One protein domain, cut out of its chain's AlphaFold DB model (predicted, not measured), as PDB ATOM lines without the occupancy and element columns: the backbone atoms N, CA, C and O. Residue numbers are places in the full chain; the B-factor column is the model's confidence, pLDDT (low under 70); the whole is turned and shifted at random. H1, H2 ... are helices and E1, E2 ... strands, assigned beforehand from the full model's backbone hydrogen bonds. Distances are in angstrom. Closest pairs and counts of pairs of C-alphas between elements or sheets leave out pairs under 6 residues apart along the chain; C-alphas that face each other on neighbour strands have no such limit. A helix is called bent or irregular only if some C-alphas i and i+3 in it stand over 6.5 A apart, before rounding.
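This is residues 26 to 150 of the 382 residues of an uncharacterized protein of Alphaproteobacteria bacterium (UniProt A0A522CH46). A small twisted sheet of four strands stands between two helical hairpins, a short one of H2 and H3 at one end of the domain and a long one of H4 and H5 at the other. H1 crosses H4 nearly at a right angle. The printed part has 125 residues, with five named helices and four named strands in the order H1 E1 H2 H3 E2 H4 H5 E3 E4; its class is mixed, helices and strands. The sheet runs E1 E2 E4 E3 and is mixed. The whole is compact, with a radius of gyration of the C-alphas of 15.1 A, and spans 48 by 35 by 23 A.

Begin with the sheet at E2, residues 66 to 70, and E4, residues 143 to 147, which are parallel; N 68 and O 144 are 2.9 A apart, within hydrogen-bond range. Beside E2 is the edge strand E1, residues 42 to 44, antiparallel, with N 69 and O 43 at 2.8 A. E3, residues 129 to 132, is the other edge strand and forms a hairpin with E4; N 131 and O 145 are 2.8 A apart. From edge to edge the strands' lines turn by 74 degrees. H2, residues 45 to 51, is on the sheet at a height over the sheet of 9.1 A, only just over none of its strands, with 2 C-alphas falling on E1 and 2 on E2. H3, residues 56 to 61, only grazes the sheet; H2 and H3 form a helical hairpin, closest at the C-alphas of Ser 46 and Gln 56, 4.4 A. H4, residues 77 to 93, also only grazes the sheet and is near E3. It forms a helical hairpin with H5, residues 99 to 121, at a steep tilt of 36 degrees, only just past shallow, opposite ways; their closest C-alphas, of Pro 78 and Gly 117, are 4.0 A apart. H1, residues 26 to 36, touches H4 at residues 79 to 83 alone, about perpendicular at 77 degrees, closest at the C-alphas of Ser 31 and Phe 79, 4.6 A. In H1, H2 and H4 every O i to N i+4 pair is within hydrogen-bond range, against 17 of 19 in H5 and 0 of 2 in H3, where 2 of 3 O i to N i+3 pairs are.

Find C-alpha 143 at (156.552, 280.760, 247.084); from there E4 runs 13.5 A, and E2 12.6 A. E3 and E1 measure 10.2 and 7.0 A. H5, 31.6 A long, starts at C-alpha 99, (157.672, 300.190, 262.009), and has a kink of 37 degrees near residue 106. H5 is irregular, with C-alphas 104 and 107 7.1 A apart, and so is H3, with C-alphas 56 and 59 7.4 A apart. H4 measures 24.4 A; H1 runs 15.5 A from C-alpha 26, (137.955, 287.306, 262.500).

Look at Gly 53 and Ala 100, whose C-alphas are the two farthest apart, 48.8 A. The printed part has no cut, and no link is long. Residues 123 to 137, which include E3, have pLDDT under 70; the mean of the printed part is 82.5.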
ATOM      1  N   ALA A  26     138.346 288.591 263.066       91.88
ATOM      2  CA  ALA A  26     137.955 287.306 262.500       91.88
ATOM      3  C   ALA A  26     138.549 287.110 261.096       91.88
ATOM      4  O   ALA A  26     139.149 286.074 260.835       91.88
ATOM      5  N   ALA A  27     138.458 288.120 260.225       92.56
ATOM      6  CA  ALA A  27     139.041 288.087 258.886       92.56
ATOM      7  C   ALA A  27     140.568 287.920 258.921       92.56
ATOM      8  O   ALA A  27     141.118 287.105 258.184       92.56
ATOM      9  N   ALA A  28     141.254 288.639 259.813       91.31
ATOM     10  CA  ALA A  28     142.688 288.486 260.036       91.31
ATOM     11  C   ALA A  28     143.036 287.093 260.590       91.31
ATOM     12  O   ALA A  28     144.040 286.513 260.190       91.31
ATOM     13  N   GLY A  29     142.193 286.527 261.461       93.44
ATOM     14  CA  GLY A  29     142.333 285.155 261.949       93.44
ATOM     15  C   GLY A  29     142.219 284.119 260.829       93.44
ATOM     16  O   GLY A  29     143.088 283.259 260.708       93.44
ATOM     17  N   VAL A  30     141.202 284.239 259.968       94.50
ATOM     18  CA  VAL A  30     141.041 283.389 258.773       94.50
ATOM     19  C   VAL A  30     142.245 283.536 257.844       94.50
ATOM     20  O   VAL A  30     142.804 282.533 257.412       94.50
ATOM     21  N   SER A  31     142.690 284.771 257.598       94.44
ATOM     22  CA  SER A  31     143.897 285.038 256.815       94.44
ATOM     23  C   SER A  31     145.110 284.314 257.405       94.44
ATOM     24  O   SER A  31     145.756 283.549 256.698       94.44
ATOM     25  N   GLY A  32     145.353 284.444 258.713       92.50
ATOM     26  CA  GLY A  32     146.442 283.753 259.405       92.50
ATOM     27  C   GLY A  32     146.397 282.232 259.236       92.50
ATOM     28  O   GLY A  32     147.421 281.631 258.927       92.50
ATOM     29  N   VAL A  33     145.214 281.616 259.351       94.56
ATOM     30  CA  VAL A  33     145.040 280.175 259.097       94.56
ATOM     31  C   VAL A  33     145.410 279.822 257.657       94.56
ATOM     32  O   VAL A  33     146.192 278.902 257.446       94.56
ATOM     33  N   THR A  34     144.916 280.571 256.667       92.88
ATOM     34  CA  THR A  34     145.230 280.304 255.251       92.88
ATOM     35  C   THR A  34     146.700 280.538 254.894       92.88
ATOM     36  O   THR A  34     147.184 279.939 253.947       92.88
ATOM     37  N   GLN A  35     147.418 281.392 255.633       89.50
ATOM     38  CA  GLN A  35     148.859 281.604 255.444       89.50
ATOM     39  C   GLN A  35     149.700 280.454 256.019       89.50
ATOM     40  O   GLN A  35     150.771 280.165 255.498       89.50
ATOM     41  N   VAL A  36     149.227 279.815 257.096       89.75
ATOM     42  CA  VAL A  36     149.877 278.635 257.697       89.75
ATOM     43  C   VAL A  36     149.543 277.364 256.918       89.75
ATOM     44  O   VAL A  36     150.408 276.507 256.769       89.75
ATOM     45  N   GLU A  37     148.323 277.265 256.386       91.31
ATOM     46  CA  GLU A  37     147.854 276.138 255.576       91.31
ATOM     47  C   GLU A  37     147.347 276.621 254.196       91.31
ATOM     48  O   GLU A  37     146.132 276.725 253.971       91.31
ATOM     49  N   PRO A  38     148.255 276.923 253.242       87.50
ATOM     50  CA  PRO A  38     147.876 277.394 251.906       87.50
ATOM     51  C   PRO A  38     147.065 276.375 251.094       87.50
ATOM     52  O   PRO A  38     146.316 276.765 250.192       87.50
ATOM     53  N   SER A  39     147.137 275.080 251.429       91.00
ATOM     54  CA  SER A  39     146.353 274.019 250.774       91.00
ATOM     55  C   SER A  39     144.833 274.197 250.936       91.00
ATOM     56  O   SER A  39     144.044 273.654 250.161       91.00
ATOM     57  N   LEU A  40     144.391 275.012 251.905       93.00
ATOM     58  CA  LEU A  40     142.981 275.380 252.056       93.00
ATOM     59  C   LEU A  40     142.469 276.240 250.900       93.00
ATOM     60  O   LEU A  40     141.271 276.215 250.623       93.00
ATOM     61  N   VAL A  41     143.348 277.001 250.240       90.56
ATOM     62  CA  VAL A  41     143.012 277.948 249.159       90.56
ATOM     63  C   VAL A  41     143.638 277.596 247.817       90.56
ATOM     64  O   VAL A  41     143.193 278.104 246.788       90.56
ATOM     65  N   SER A  42     144.634 276.719 247.809       91.69
ATOM     66  CA  SER A  42     145.426 276.371 246.633       91.69
ATOM     67  C   SER A  42     145.735 274.872 246.588       91.69
ATOM     68  O   SER A  42     145.329 274.116 247.473       91.69
ATOM     69  N   HIS A  43     146.378 274.420 245.522       91.81
ATOM     70  CA  HIS A  43     146.982 273.093 245.420       91.81
ATOM     71  C   HIS A  43     148.320 273.204 244.672       91.81
ATOM     72  O   HIS A  43     148.484 274.137 243.885       91.81
ATOM     73  N   PRO A  44     149.270 272.275 244.861       91.81
ATOM     74  CA  PRO A  44     150.533 272.302 244.130       91.81
ATOM     75  C   PRO A  44     150.318 272.240 242.611       91.81
ATOM     76  O   PRO A  44     149.427 271.532 242.133       91.81
ATOM     77  N   LEU A  45     151.179 272.904 241.832       89.75
ATOM     78  CA  LEU A  45     151.125 272.887 240.364       89.75
ATOM     79  C   LEU A  45     151.098 271.468 239.782       89.75
ATOM     80  O   LEU A  45     150.400 271.230 238.803       89.75
ATOM     81  N   SER A  46     151.812 270.511 240.378       90.62
ATOM     82  CA  SER A  46     151.804 269.118 239.914       90.62
ATOM     83  C   SER A  46     150.425 268.461 240.028       90.62
ATOM     84  O   SER A  46     150.048 267.677 239.159       90.62
ATOM     85  N   GLU A  47     149.665 268.784 241.080       92.19
ATOM     86  CA  GLU A  47     148.294 268.300 241.259       92.19
ATOM     87  C   GLU A  47     147.364 268.961 240.239       92.19
ATOM     88  O   GLU A  47     146.627 268.261 239.545       92.19
ATOM     89  N   TYR A  48     147.467 270.285 240.066       90.12
ATOM     90  CA  TYR A  48     146.710 271.001 239.035       90.12
ATOM     91  C   TYR A  48     146.963 270.420 237.646       90.12
ATOM     92  O   TYR A  48     146.027 270.054 236.939       90.12
ATOM     93  N   ALA A  49     148.238 270.281 237.278       88.88
ATOM     94  CA  ALA A  49     148.656 269.783 235.980       88.88
ATOM     95  C   ALA A  49     148.072 268.392 235.711       88.88
ATOM     96  O   ALA A  49     147.503 268.169 234.648       88.88
ATOM     97  N   ALA A  50     148.096 267.497 236.706       89.75
ATOM     98  CA  ALA A  50     147.470 266.182 236.595       89.75
ATOM     99  C   ALA A  50     145.962 266.266 236.298       89.75
ATOM    100  O   ALA A  50     145.465 265.502 235.473       89.75
ATOM    101  N   THR A  51     145.237 267.197 236.932       88.38
ATOM    102  CA  THR A  51     143.792 267.382 236.687       88.38
ATOM    103  C   THR A  51     143.471 267.984 235.322       88.38
ATOM    104  O   THR A  51     142.410 267.693 234.777       88.38
ATOM    105  N   GLN A  52     144.383 268.783 234.765       85.56
ATOM    106  CA  GLN A  52     144.226 269.445 233.466       85.56
ATOM    107  C   GLN A  52     144.839 268.646 232.304       85.56
ATOM    108  O   GLN A  52     144.871 269.128 231.179       85.56
ATOM    109  N   GLY A  53     145.375 267.446 232.556       86.00
ATOM    110  CA  GLY A  53     146.070 266.661 231.529       86.00
ATOM    111  C   GLY A  53     147.406 267.264 231.073       86.00
ATOM    112  O   GLY A  53     147.931 266.874 230.034       86.00
ATOM    113  N   LEU A  54     147.973 268.189 231.850       86.31
ATOM    114  CA  LEU A  54     149.271 268.806 231.598       86.31
ATOM    115  C   LEU A  54     150.406 267.997 232.254       86.31
ATOM    116  O   LEU A  54     150.184 267.282 233.240       86.31
ATOM    117  N   PRO A  55     151.657 268.128 231.776       86.62
ATOM    118  CA  PRO A  55     152.780 267.447 232.400       86.62
ATOM    119  C   PRO A  55     153.008 267.876 233.853       86.62
ATOM    120  O   PRO A  55     153.185 269.052 234.166       86.62
ATOM    121  N   GLN A  56     153.077 266.901 234.759       87.75
ATOM    122  CA  GLN A  56     153.248 267.157 236.197       87.75
ATOM    123  C   GLN A  56     154.623 267.742 236.552       87.75
ATOM    124  O   GLN A  56     154.812 268.266 237.648       87.75
ATOM    125  N   ASP A  57     155.588 267.662 235.634       87.25
ATOM    126  CA  ASP A  57     156.939 268.183 235.811       87.25
ATOM    127  C   ASP A  57     157.102 269.646 235.364       87.25
ATOM    128  O   ASP A  57     158.221 270.161 235.395       87.25
ATOM    129  N   LEU A  58     156.004 270.337 235.021       83.81
ATOM    130  CA  LEU A  58     156.003 271.758 234.649       83.81
ATOM    131  C   LEU A  58     156.700 272.658 235.676       83.81
ATOM    132  O   LEU A  58     157.362 273.620 235.294       83.81
ATOM    133  N   GLY A  59     156.624 272.302 236.962       81.38
ATOM    134  CA  GLY A  59     157.305 273.010 238.047       81.38
ATOM    135  C   GLY A  59     158.820 273.160 237.856       81.38
ATOM    136  O   GLY A  59     159.403 274.099 238.383       81.38
ATOM    137  N   ARG A  60     159.462 272.280 237.072       85.19
ATOM    138  CA  ARG A  60     160.917 272.303 236.832       85.19
ATOM    139  C   ARG A  60     161.402 273.483 236.000       85.19
ATOM    140  O   ARG A  60     162.602 273.736 235.986       85.19
ATOM    141  N   HIS A  61     160.508 274.161 235.284       85.00
ATOM    142  CA  HIS A  61     160.894 275.309 234.463       85.00
ATOM    143  C   HIS A  61     161.077 276.585 235.291       85.00
ATOM    144  O   HIS A  61     161.756 277.506 234.846       85.00
ATOM    145  N   PHE A  62     160.542 276.615 236.510       84.50
ATOM    146  CA  PHE A  62     160.522 277.809 237.343       84.50
ATOM    147  C   PHE A  62     161.595 277.797 238.436       84.50
ATOM    148  O   PHE A  62     161.970 276.751 238.971       84.50
ATOM    149  N   HIS A  63     162.050 278.982 238.829       82.81
ATOM    150  CA  HIS A  63     163.008 279.201 239.912       82.81
ATOM    151  C   HIS A  63     162.303 279.569 241.225       82.81
ATOM    152  O   HIS A  63     162.584 280.616 241.828       82.81
ATOM    153  N   ALA A  64     161.431 278.673 241.695       79.81
ATOM    154  CA  ALA A  64     160.717 278.787 242.963       79.81
ATOM    155  C   ALA A  64     160.723 277.468 243.754       79.81
ATOM    156  O   ALA A  64     160.763 276.385 243.173       79.81
ATOM    157  N   ALA A  65     160.661 277.559 245.086       80.81
ATOM    158  CA  ALA A  65     160.554 276.400 245.971       80.81
ATOM    159  C   ALA A  65     159.178 275.732 245.878       80.81
ATOM    160  O   ALA A  65     159.078 274.506 245.936       80.81
ATOM    161  N   SER A  66     158.125 276.539 245.724       85.06
ATOM    162  CA  SER A  66     156.773 276.060 245.456       85.06
ATOM    163  C   SER A  66     156.065 276.929 244.423       85.06
ATOM    164  O   SER A  66     156.245 278.152 244.367       85.06
ATOM    165  N   ILE A  67     155.239 276.267 243.613       87.50
ATOM    166  CA  ILE A  67     154.226 276.907 242.782       87.50
ATOM    167  C   ILE A  67     152.898 276.279 243.139       87.50
ATOM    168  O   ILE A  67     152.681 275.083 242.932       87.50
ATOM    169  N   ASP A  68     152.025 277.123 243.650       90.06
ATOM    170  CA  ASP A  68     150.708 276.769 244.122       90.06
ATOM    171  C   ASP A  68     149.662 277.435 243.225       90.06
ATOM    172  O   ASP A  68     149.766 278.600 242.847       90.06
ATOM    173  N   ILE A  69     148.641 276.681 242.848       89.06
ATOM    174  CA  ILE A  69     147.558 277.130 241.985       89.06
ATOM    175  C   ILE A  69     146.338 277.419 242.848       89.06
ATOM    176  O   ILE A  69     145.841 276.546 243.567       89.06
ATOM    177  N   TYR A  70     145.853 278.657 242.813       88.81
ATOM    178  CA  TYR A  70     144.655 279.036 243.548       88.81
ATOM    179  C   TYR A  70     143.428 278.300 243.027       88.81
ATOM    180  O   TYR A  70     143.153 278.244 241.831       88.81
ATOM    181  N   ARG A  71     142.607 277.821 243.961       86.56
ATOM    182  CA  ARG A  71     141.277 277.295 243.656       86.56
ATOM    183  C   ARG A  71     140.367 278.478 243.315       86.56
ATOM    184  O   ARG A  71     139.967 279.220 244.213       86.56
ATOM    185  N   ARG A  72     140.047 278.659 242.030       77.62
ATOM    186  CA  ARG A  72     139.444 279.886 241.471       77.62
ATOM    187  C   ARG A  72     138.208 280.405 242.212       77.62
ATOM    188  O   ARG A  72     138.082 281.615 242.396       77.62
ATOM    189  N   HIS A  73     137.343 279.500 242.668       79.50
ATOM    190  CA  HIS A  73     136.076 279.806 243.349       79.50
ATOM    191  C   HIS A  73     136.120 279.607 244.871       79.50
ATOM    192  O   HIS A  73     135.088 279.448 245.524       79.50
ATOM    193  N   ASN A  74     137.311 279.567 245.463       86.75
ATOM    194  CA  ASN A  74     137.444 279.353 246.893       86.75
ATOM    195  C   ASN A  74     137.100 280.621 247.682       86.75
ATOM    196  O   ASN A  74     137.795 281.630 247.589       86.75
ATOM    197  N   ALA A  75     136.070 280.548 248.527       88.25
ATOM    198  CA  ALA A  75     135.623 281.667 249.359       88.25
ATOM    199  C   ALA A  75     136.684 282.175 250.358       88.25
ATOM    200  O   ALA A  75     136.548 283.273 250.896       88.25
ATOM    201  N   LEU A  76     137.736 281.393 250.617       92.44
ATOM    202  CA  LEU A  76     138.848 281.770 251.484       92.44
ATOM    203  C   LEU A  76     139.971 282.520 250.740       92.44
ATOM    204  O   LEU A  76     140.803 283.148 251.398       92.44
ATOM    205  N   TYR A  77     139.982 282.524 249.397       89.31
ATOM    206  CA  TYR A  77     140.984 283.235 248.587       89.31
ATOM    207  C   TYR A  77     141.155 284.712 248.989       89.31
ATOM    208  O   TYR A  77     142.299 285.113 249.219       89.31
ATOM    209  N   PRO A  78     140.083 285.514 249.179       90.62
ATOM    210  CA  PRO A  78     140.240 286.926 249.520       90.62
ATOM    211  C   PRO A  78     141.009 287.157 250.826       90.62
ATOM    212  O   PRO A  78     141.763 288.121 250.947       90.62
ATOM    213  N   PHE A  79     140.854 286.261 251.803       93.50
ATOM    214  CA  PHE A  79     141.539 286.352 253.092       93.50
ATOM    215  C   PHE A  79     143.015 285.990 252.968       93.50
ATOM    216  O   PHE A  79     143.867 286.661 253.558       93.50
ATOM    217  N   HIS A  80     143.329 284.960 252.180       91.25
ATOM    218  CA  HIS A  80     144.713 284.622 251.882       91.25
ATOM    219  C   HIS A  80     145.394 285.769 251.131       91.25
ATOM    220  O   HIS A  80     146.435 286.253 251.573       91.25
ATOM    221  N   PHE A  81     144.764 286.280 250.069       88.25
ATOM    222  CA  PHE A  81     145.274 287.393 249.273       88.25
ATOM    223  C   PHE A  81     145.488 288.668 250.105       88.25
ATOM    224  O   PHE A  81     146.536 289.304 250.001       88.25
ATOM    225  N   ALA A  82     144.562 289.005 251.011       90.50
ATOM    226  CA  ALA A  82     144.722 290.128 251.939       90.50
ATOM    227  C   ALA A  82     145.963 289.990 252.838       90.50
ATOM    228  O   ALA A  82     146.674 290.969 253.077       90.50
ATOM    229  N   GLY A  83     146.244 288.773 253.312       90.50
ATOM    230  CA  GLY A  83     147.459 288.465 254.067       90.50
ATOM    231  C   GLY A  83     148.723 288.644 253.225       90.50
ATOM    232  O   GLY A  83     149.683 289.262 253.689       90.50
ATOM    233  N   GLN A  84     148.691 288.191 251.964       86.19
ATOM    234  CA  GLN A  84     149.804 288.383 251.030       86.19
ATOM    235  C   GLN A  84     150.063 289.861 250.730       86.19
ATOM    236  O   GLN A  84     151.212 290.293 250.768       86.19
ATOM    237  N   ALA A  85     149.015 290.665 250.536       85.38
ATOM    238  CA  ALA A  85     149.142 292.103 250.307       85.38
ATOM    239  C   ALA A  85     149.852 292.823 251.465       85.38
ATOM    240  O   ALA A  85     150.730 293.659 251.243       85.38
ATOM    241  N   VAL A  86     149.516 292.466 252.709       88.44
ATOM    242  CA  VAL A  86     150.220 292.986 253.890       88.44
ATOM    243  C   VAL A  86     151.678 292.539 253.888       88.44
ATOM    244  O   VAL A  86     152.563 293.367 254.101       88.44
ATOM    245  N   ARG A  87     151.940 291.253 253.630       85.00
ATOM    246  CA  ARG A  87     153.301 290.710 253.603       85.00
ATOM    247  C   ARG A  87     154.172 291.403 252.549       85.00
ATOM    248  O   ARG A  87     155.300 291.761 252.878       85.00
ATOM    249  N   TRP A  88     153.648 291.664 251.350       78.12
ATOM    250  CA  TRP A  88     154.342 292.411 250.294       78.12
ATOM    251  C   TRP A  88     154.730 293.816 250.724       78.12
ATOM    252  O   TRP A  88     155.898 294.188 250.621       78.12
ATOM    253  N   GLU A  89     153.769 294.589 251.234       82.75
ATOM    254  CA  GLU A  89     154.040 295.969 251.640       82.75
ATOM    255  C   GLU A  89     155.066 296.003 252.778       82.75
ATOM    256  O   GLU A  89     155.974 296.835 252.794       82.75
ATOM    257  N   TRP A  90     154.956 295.071 253.727       85.19
ATOM    258  CA  TRP A  90     155.918 294.962 254.813       85.19
ATOM    259  C   TRP A  90     157.304 294.611 254.292       85.19
ATOM    260  O   TRP A  90     158.252 295.260 254.710       85.19
ATOM    261  N   GLN A  91     157.437 293.654 253.371       78.81
ATOM    262  CA  GLN A  91     158.726 293.269 252.796       78.81
ATOM    263  C   GLN A  91     159.370 294.393 251.975       78.81
ATOM    264  O   GLN A  91     160.565 294.633 252.137       78.81
ATOM    265  N   ASP A  92     158.614 295.112 251.137       76.88
ATOM    266  CA  ASP A  92     159.179 296.221 250.357       76.88
ATOM    267  C   ASP A  92     159.636 297.380 251.256       76.88
ATOM    268  O   ASP A  92     160.650 298.026 250.979       76.88
ATOM    269  N   ARG A  93     158.921 297.640 252.357       79.31
ATOM    270  CA  ARG A  93     159.198 298.787 253.232       79.31
ATOM    271  C   ARG A  93     160.006 298.468 254.482       79.31
ATOM    272  O   ARG A  93     160.375 299.394 255.213       79.31
ATOM    273  N   TRP A  94     160.298 297.195 254.739       76.75
ATOM    274  CA  TRP A  94     161.077 296.779 255.900       76.75
ATOM    275  C   TRP A  94     162.456 297.443 255.872       76.75
ATOM    276  O   TRP A  94     163.180 297.367 254.883       76.75
ATOM    277  N   GLY A  95     162.812 298.149 256.947       75.88
ATOM    278  CA  GLY A  95     164.068 298.905 257.029       75.88
ATOM    279  C   GLY A  95     164.101 300.229 256.247       75.88
ATOM    280  O   GLY A  95     165.074 300.964 256.388       75.88
ATOM    281  N   LYS A  96     163.055 300.563 255.473       80.88
ATOM    282  CA  LYS A  96     162.886 301.869 254.801       80.88
ATOM    283  C   LYS A  96     161.946 302.800 255.577       80.88
ATOM    284  O   LYS A  96     162.227 303.989 255.702       80.88
ATOM    285  N   ASP A  97     160.857 302.254 256.121       82.38
ATOM    286  CA  ASP A  97     159.833 303.003 256.857       82.38
ATOM    287  C   ASP A  97     159.917 302.760 258.379       82.38
ATOM    288  O   ASP A  97     160.431 301.750 258.862       82.38
ATOM    289  N   ASN A  98     159.340 303.680 259.160       85.75
ATOM    290  CA  ASN A  98     159.131 303.482 260.595       85.75
ATOM    291  C   ASN A  98     158.124 302.340 260.837       85.75
ATOM    292  O   ASN A  98     156.996 302.384 260.344       85.75
ATOM    293  N   ILE A  99     158.499 301.359 261.664       85.94
ATOM    294  CA  ILE A  99     157.672 300.190 262.009       85.94
ATOM    295  C   ILE A  99     156.283 300.592 262.530       85.94
ATOM    296  O   ILE A  99     155.286 299.975 262.160       85.94
ATOM    297  N   ALA A 100     156.177 301.652 263.336       86.12
ATOM    298  CA  ALA A 100     154.890 302.123 263.849       86.12
ATOM    299  C   ALA A 100     153.966 302.628 262.726       86.12
ATOM    300  O   ALA A 100     152.753 302.431 262.782       86.12
ATOM    301  N   LEU A 101     154.537 303.240 261.683       86.44
ATOM    302  CA  LEU A 101     153.787 303.687 260.511       86.44
ATOM    303  C   LEU A 101     153.323 302.498 259.659       86.44
ATOM    304  O   LEU A 101     152.179 302.490 259.207       86.44
ATOM    305  N   LEU A 102     154.171 301.481 259.478       84.62
ATOM    306  CA  LEU A 102     153.800 300.241 258.783       84.62
ATOM    307  C   LEU A 102     152.671 299.505 259.512       84.62
ATOM    308  O   LEU A 102     151.659 299.140 258.904       84.62
ATOM    309  N   ALA A 103     152.780 299.382 260.836       87.56
ATOM    310  CA  ALA A 103     151.731 298.811 261.672       87.56
ATOM    311  C   ALA A 103     150.413 299.598 261.555       87.56
ATOM    312  O   ALA A 103     149.352 298.998 261.398       87.56
ATOM    313  N   ALA A 104     150.470 300.935 261.543       86.81
ATOM    314  CA  ALA A 104     149.285 301.778 261.386       86.81
ATOM    315  C   ALA A 104     148.616 301.655 260.002       86.81
ATOM    316  O   ALA A 104     147.394 301.761 259.909       86.81
ATOM    317  N   LYS A 105     149.385 301.411 258.929       87.81
ATOM    318  CA  LYS A 105     148.860 301.211 257.561       87.81
ATOM    319  C   LYS A 105     148.289 299.810 257.327       87.81
ATOM    320  O   LYS A 105     147.450 299.636 256.446       87.81
ATOM    321  N   THR A 106     148.708 298.824 258.118       91.12
ATOM    322  CA  THR A 106     148.366 297.402 257.927       91.12
ATOM    323  C   THR A 106     146.865 297.133 257.782       91.12
ATOM    324  O   THR A 106     146.498 296.437 256.839       91.12
ATOM    325  N   PRO A 107     145.965 297.701 258.612       90.31
ATOM    326  CA  PRO A 107     144.531 297.465 258.450       90.31
ATOM    327  C   PRO A 107     143.975 297.971 257.117       90.31
ATOM    328  O   PRO A 107     143.065 297.358 256.566       90.31
ATOM    329  N   VAL A 108     144.527 299.070 256.591       89.88
ATOM    330  CA  VAL A 108     144.114 299.642 255.303       89.88
ATOM    331  C   VAL A 108     144.562 298.738 254.160       89.88
ATOM    332  O   VAL A 108     143.741 298.388 253.320       89.88
ATOM    333  N   ILE A 109     145.826 298.307 254.170       89.75
ATOM    334  CA  ILE A 109     146.386 297.392 253.162       89.75
ATOM    335  C   ILE A 109     145.625 296.065 253.171       89.75
ATOM    336  O   ILE A 109     145.224 295.571 252.123       89.75
ATOM    337  N   PHE A 110     145.366 295.519 254.362       93.25
ATOM    338  CA  PHE A 110     144.593 294.293 254.522       93.25
ATOM    339  C   PHE A 110     143.179 294.444 253.955       93.25
ATOM    340  O   PHE A 110     142.723 293.585 253.210       93.25
ATOM    341  N   ALA A 111     142.485 295.542 254.273       89.50
ATOM    342  CA  ALA A 111     141.146 295.791 253.749       89.50
ATOM    343  C   ALA A 111     141.150 295.936 252.219       89.50
ATOM    344  O   ALA A 111     140.309 295.334 251.560       89.50
ATOM    345  N   GLN A 112     142.107 296.677 251.650       89.50
ATOM    346  CA  GLN A 112     142.272 296.813 250.197       89.50
ATOM    347  C   GLN A 112     142.533 295.464 249.525       89.50
ATOM    348  O   GLN A 112     141.896 295.150 248.523       89.50
ATOM    349  N   GLY A 113     143.419 294.649 250.104       87.94
ATOM    350  CA  GLY A 113     143.664 293.287 249.645       87.94
ATOM    351  C   GLY A 113     142.399 292.435 249.711       87.94
ATOM    352  O   GLY A 113     142.059 291.780 248.737       87.94
ATOM    353  N   LEU A 114     141.638 292.503 250.805       89.88
ATOM    354  CA  LEU A 114     140.391 291.753 250.942       89.88
ATOM    355  C   LEU A 114     139.366 292.151 249.871       89.88
ATOM    356  O   LEU A 114     138.777 291.272 249.252       89.88
ATOM    357  N   PHE A 115     139.174 293.451 249.627       88.38
ATOM    358  CA  PHE A 115     138.259 293.932 248.588       88.38
ATOM    359  C   PHE A 115     138.690 293.483 247.196       88.38
ATOM    360  O   PHE A 115     137.874 292.909 246.483       88.38
ATOM    361  N   ARG A 116     139.970 293.649 246.846       84.00
ATOM    362  CA  ARG A 116     140.507 293.170 245.568       84.00
ATOM    363  C   ARG A 116     140.348 291.658 245.417       84.00
ATOM    364  O   ARG A 116     139.902 291.186 244.385       84.00
ATOM    365  N   GLY A 117     140.644 290.897 246.468       83.00
ATOM    366  CA  GLY A 117     140.475 289.450 246.451       83.00
ATOM    367  C   GLY A 117     139.014 289.023 246.276       83.00
ATOM    368  O   GLY A 117     138.747 288.018 245.626       83.00
ATOM    369  N   VAL A 118     138.058 289.782 246.831       85.12
ATOM    370  CA  VAL A 118     136.622 289.564 246.588       85.12
ATOM    371  C   VAL A 118     136.267 289.885 245.143       85.12
ATOM    372  O   VAL A 118     135.578 289.077 244.531       85.12
ATOM    373  N   GLU A 119     136.730 291.017 244.606       81.19
ATOM    374  CA  GLU A 119     136.512 291.399 243.205       81.19
ATOM    375  C   GLU A 119     137.011 290.309 242.262       81.19
ATOM    376  O   GLU A 119     136.217 289.819 241.468       81.19
ATOM    377  N   ASP A 120     138.253 289.852 242.443       75.00
ATOM    378  CA  ASP A 120     138.864 288.759 241.682       75.00
ATOM    379  C   ASP A 120     138.068 287.443 241.802       75.00
ATOM    380  O   ASP A 120     138.034 286.638 240.873       75.00
ATOM    381  N   ALA A 121     137.447 287.171 242.955       72.56
ATOM    382  CA  ALA A 121     136.663 285.955 243.180       72.56
ATOM    383  C   ALA A 121     135.274 285.995 242.517       72.56
ATOM    384  O   ALA A 121     134.620 284.950 242.424       72.56
ATOM    385  N   LEU A 122     134.805 287.165 242.067       70.56
ATOM    386  CA  LEU A 122     133.531 287.268 241.366       70.56
ATOM    387  C   LEU A 122     133.638 286.603 239.984       70.56
ATOM    388  O   LEU A 122     134.604 286.845 239.263       70.56
ATOM    389  N   PRO A 123     132.620 285.825 239.567       56.25
ATOM    390  CA  PRO A 123     132.651 285.027 238.335       56.25
ATOM    391  C   PRO A 123     132.683 285.854 237.040       56.25
ATOM    392  O   PRO A 123     132.826 285.286 235.969       56.25
ATOM    393  N   PHE A 124     132.522 287.176 237.125       54.75
ATOM    394  CA  PHE A 124     132.627 288.094 235.984       54.75
ATOM    395  C   PHE A 124     134.015 288.730 235.862       54.75
ATOM    396  O   PHE A 124     134.269 289.477 234.921       54.75
ATOM    397  N   SER A 125     134.888 288.489 236.841       51.59
ATOM    398  CA  SER A 125     136.281 288.886 236.773       51.59
ATOM    399  C   SER A 125     137.085 287.665 236.331       51.59
ATOM    400  O   SER A 125     137.187 286.666 237.045       51.59
ATOM    401  N   ASP A 126     137.670 287.756 235.142       53.22
ATOM    402  CA  ASP A 126     138.633 286.775 234.647       53.22
ATOM    403  C   ASP A 126     140.057 287.342 234.703       53.22
ATOM    404  O   ASP A 126     140.716 287.433 233.666       53.22
ATOM    405  N   PRO A 127     140.586 287.769 235.875       51.06
ATOM    406  CA  PRO A 127     141.996 288.075 235.937       51.06
ATOM    407  C   PRO A 127     142.757 286.750 235.888       51.06
ATOM    408  O   PRO A 127     142.744 285.965 236.842       51.06
ATOM    409  N   VAL A 128     143.418 286.522 234.756       61.03
ATOM    410  CA  VAL A 128     144.635 285.714 234.702       61.03
ATOM    411  C   VAL A 128     145.695 286.485 235.484       61.03
ATOM    412  O   VAL A 128     145.847 287.692 235.287       61.03
ATOM    413  N   GLY A 129     146.356 285.835 236.440       58.75
ATOM    414  CA  GLY A 129     147.374 286.522 237.224       58.75
ATOM    415  C   GLY A 129     148.212 285.615 238.114       58.75
ATOM    416  O   GLY A 129     147.716 284.666 238.724       58.75
ATOM    417  N   ALA A 130     149.487 285.956 238.231       58.47
ATOM    418  CA  ALA A 130     150.434 285.410 239.185       58.47
ATOM    419  C   ALA A 130     150.770 286.392 240.299       58.47
ATOM    420  O   ALA A 130     150.862 287.610 240.138       58.47
ATOM    421  N   PHE A 131     151.068 285.808 241.448       64.00
ATOM    422  CA  PHE A 131     151.449 286.491 242.660       64.00
ATOM    423  C   PHE A 131     152.688 285.810 243.234       64.00
ATOM    424  O   PHE A 131     152.646 284.661 243.664       64.00
ATOM    425  N   SER A 132     153.803 286.533 243.288       58.41
ATOM    426  CA  SER A 132     155.033 286.060 243.929       58.41
ATOM    427  C   SER A 132     155.299 286.857 245.190       58.41
ATOM    428  O   SER A 132     155.265 288.088 245.161       58.41
ATOM    429  N   LEU A 133     155.604 286.177 246.289       54.00
ATOM    430  CA  LEU A 133     155.818 286.826 247.577       54.00
ATOM    431  C   LEU A 133     157.092 287.662 247.643       54.00
ATOM    432  O   LEU A 133     157.065 288.830 248.011       54.00
ATOM    433  N   ALA A 134     158.198 287.077 247.217       55.31
ATOM    434  CA  ALA A 134     159.455 287.769 247.044       55.31
ATOM    435  C   ALA A 134     160.284 286.970 246.046       55.31
ATOM    436  O   ALA A 134     160.440 285.766 246.193       55.31
ATOM    437  N   VAL A 135     160.831 287.645 245.047       56.25
ATOM    438  CA  VAL A 135     161.803 287.055 244.107       56.25
ATOM    439  C   VAL A 135     163.242 287.382 244.509       56.25
ATOM    440  O   VAL A 135     164.190 286.795 244.005       56.25
ATOM    441  N   ASN A 136     163.411 288.329 245.438       59.38
ATOM    442  CA  ASN A 136     164.712 288.773 245.943       59.38
ATOM    443  C   ASN A 136     165.213 287.922 247.122       59.38
ATOM    444  O   ASN A 136     166.293 288.187 247.643       59.38
ATOM    445  N   VAL A 137     164.428 286.932 247.556       65.50
ATOM    446  CA  VAL A 137     164.850 285.909 248.523       65.50
ATOM    447  C   VAL A 137     165.500 284.727 247.783       65.50
ATOM    448  O   VAL A 137     165.296 284.594 246.565       65.50
ATOM    449  N   PRO A 138     166.297 283.888 248.469       73.69
ATOM    450  CA  PRO A 138     166.851 282.665 247.887       73.69
ATOM    451  C   PRO A 138     165.759 281.772 247.278       73.69
ATOM    452  O   PRO A 138     164.623 281.793 247.751       73.69
ATOM    453  N   VAL A 139     166.078 281.022 246.215       76.56
ATOM    454  CA  VAL A 139     165.101 280.228 245.432       76.56
ATOM    455  C   VAL A 139     164.300 279.280 246.324       76.56
ATOM    456  O   VAL A 139     163.087 279.171 246.176       76.56
ATOM    457  N   GLU A 140     164.970 278.675 247.299       77.31
ATOM    458  CA  GLU A 140     164.446 277.767 248.318       77.31
ATOM    459  C   GLU A 140     163.393 278.385 249.258       77.31
ATOM    460  O   GLU A 140     162.667 277.651 249.923       77.31
ATOM    461  N   GLU A 141     163.259 279.713 249.289       75.06
ATOM    462  CA  GLU A 141     162.255 280.436 250.085       75.06
ATOM    463  C   GLU A 141     161.133 281.046 249.226       75.06
ATOM    464  O   GLU A 141     160.187 281.645 249.753       75.06
ATOM    465  N   ARG A 142     161.220 280.935 247.893       78.69
ATOM    466  CA  ARG A 142     160.261 281.556 246.974       78.69
ATOM    467  C   ARG A 142     159.000 280.712 246.861       78.69
ATOM    468  O   ARG A 142     159.028 279.621 246.299       78.69
ATOM    469  N   ALA A 143     157.892 281.270 247.334       80.00
ATOM    470  CA  ALA A 143     156.552 280.760 247.084       80.00
ATOM    471  C   ALA A 143     155.865 281.605 246.003       80.00
ATOM    472  O   ALA A 143     155.803 282.841 246.099       80.00
ATOM    473  N   CYS A 144     155.355 280.922 244.987       84.44
ATOM    474  CA  CYS A 144     154.601 281.492 243.883       84.44
ATOM    475  C   CYS A 144     153.165 280.984 243.938       84.44
ATOM    476  O   CYS A 144     152.931 279.792 244.116       84.44
ATOM    477  N   PHE A 145     152.212 281.886 243.745       86.81
ATOM    478  CA  PHE A 145     150.809 281.543 243.622       86.81
ATOM    479  C   PHE A 145     150.282 282.013 242.274       86.81
ATOM    480  O   PHE A 145     150.322 283.206 241.982       86.81
ATOM    481  N   VAL A 146     149.750 281.103 241.468       85.88
ATOM    482  CA  VAL A 146     149.149 281.424 240.169       85.88
ATOM    483  C   VAL A 146     147.642 281.228 240.254       85.88
ATOM    484  O   VAL A 146     147.157 280.267 240.851       85.88
ATOM    485  N   ARG A 147     146.879 282.143 239.663       83.94
ATOM    486  CA  ARG A 147     145.435 282.016 239.481       83.94
ATOM    487  C   ARG A 147     145.144 281.905 237.984       83.94
ATOM    488  O   ARG A 147     144.911 282.926 237.337       83.94
ATOM    489  N   PRO A 148     145.209 280.690 237.416       74.56
ATOM    490  CA  PRO A 148     144.894 280.497 236.018       74.56
ATOM    491  C   PRO A 148     143.381 280.626 235.795       74.56
ATOM    492  O   PRO A 148     142.584 280.391 236.714       74.56
ATOM    493  N   PRO A 149     142.972 280.976 234.572       73.31
ATOM    494  CA  PRO A 149     141.600 280.781 234.138       73.31
ATOM    495  C   PRO A 149     141.294 279.277 234.041       73.31
ATOM    496  O   PRO A 149     142.196 278.463 233.866       73.31
ATOM    497  N   ASP A 150     140.019 278.895 234.139       73.25
ATOM    498  CA  ASP A 150     139.607 277.490 233.978       73.25
ATOM    499  C   ASP A 150     139.815 277.014 232.536       73.25
ATOM    500  O   ASP A 150     140.137 275.855 232.296       73.25
TER     501      ASP A 150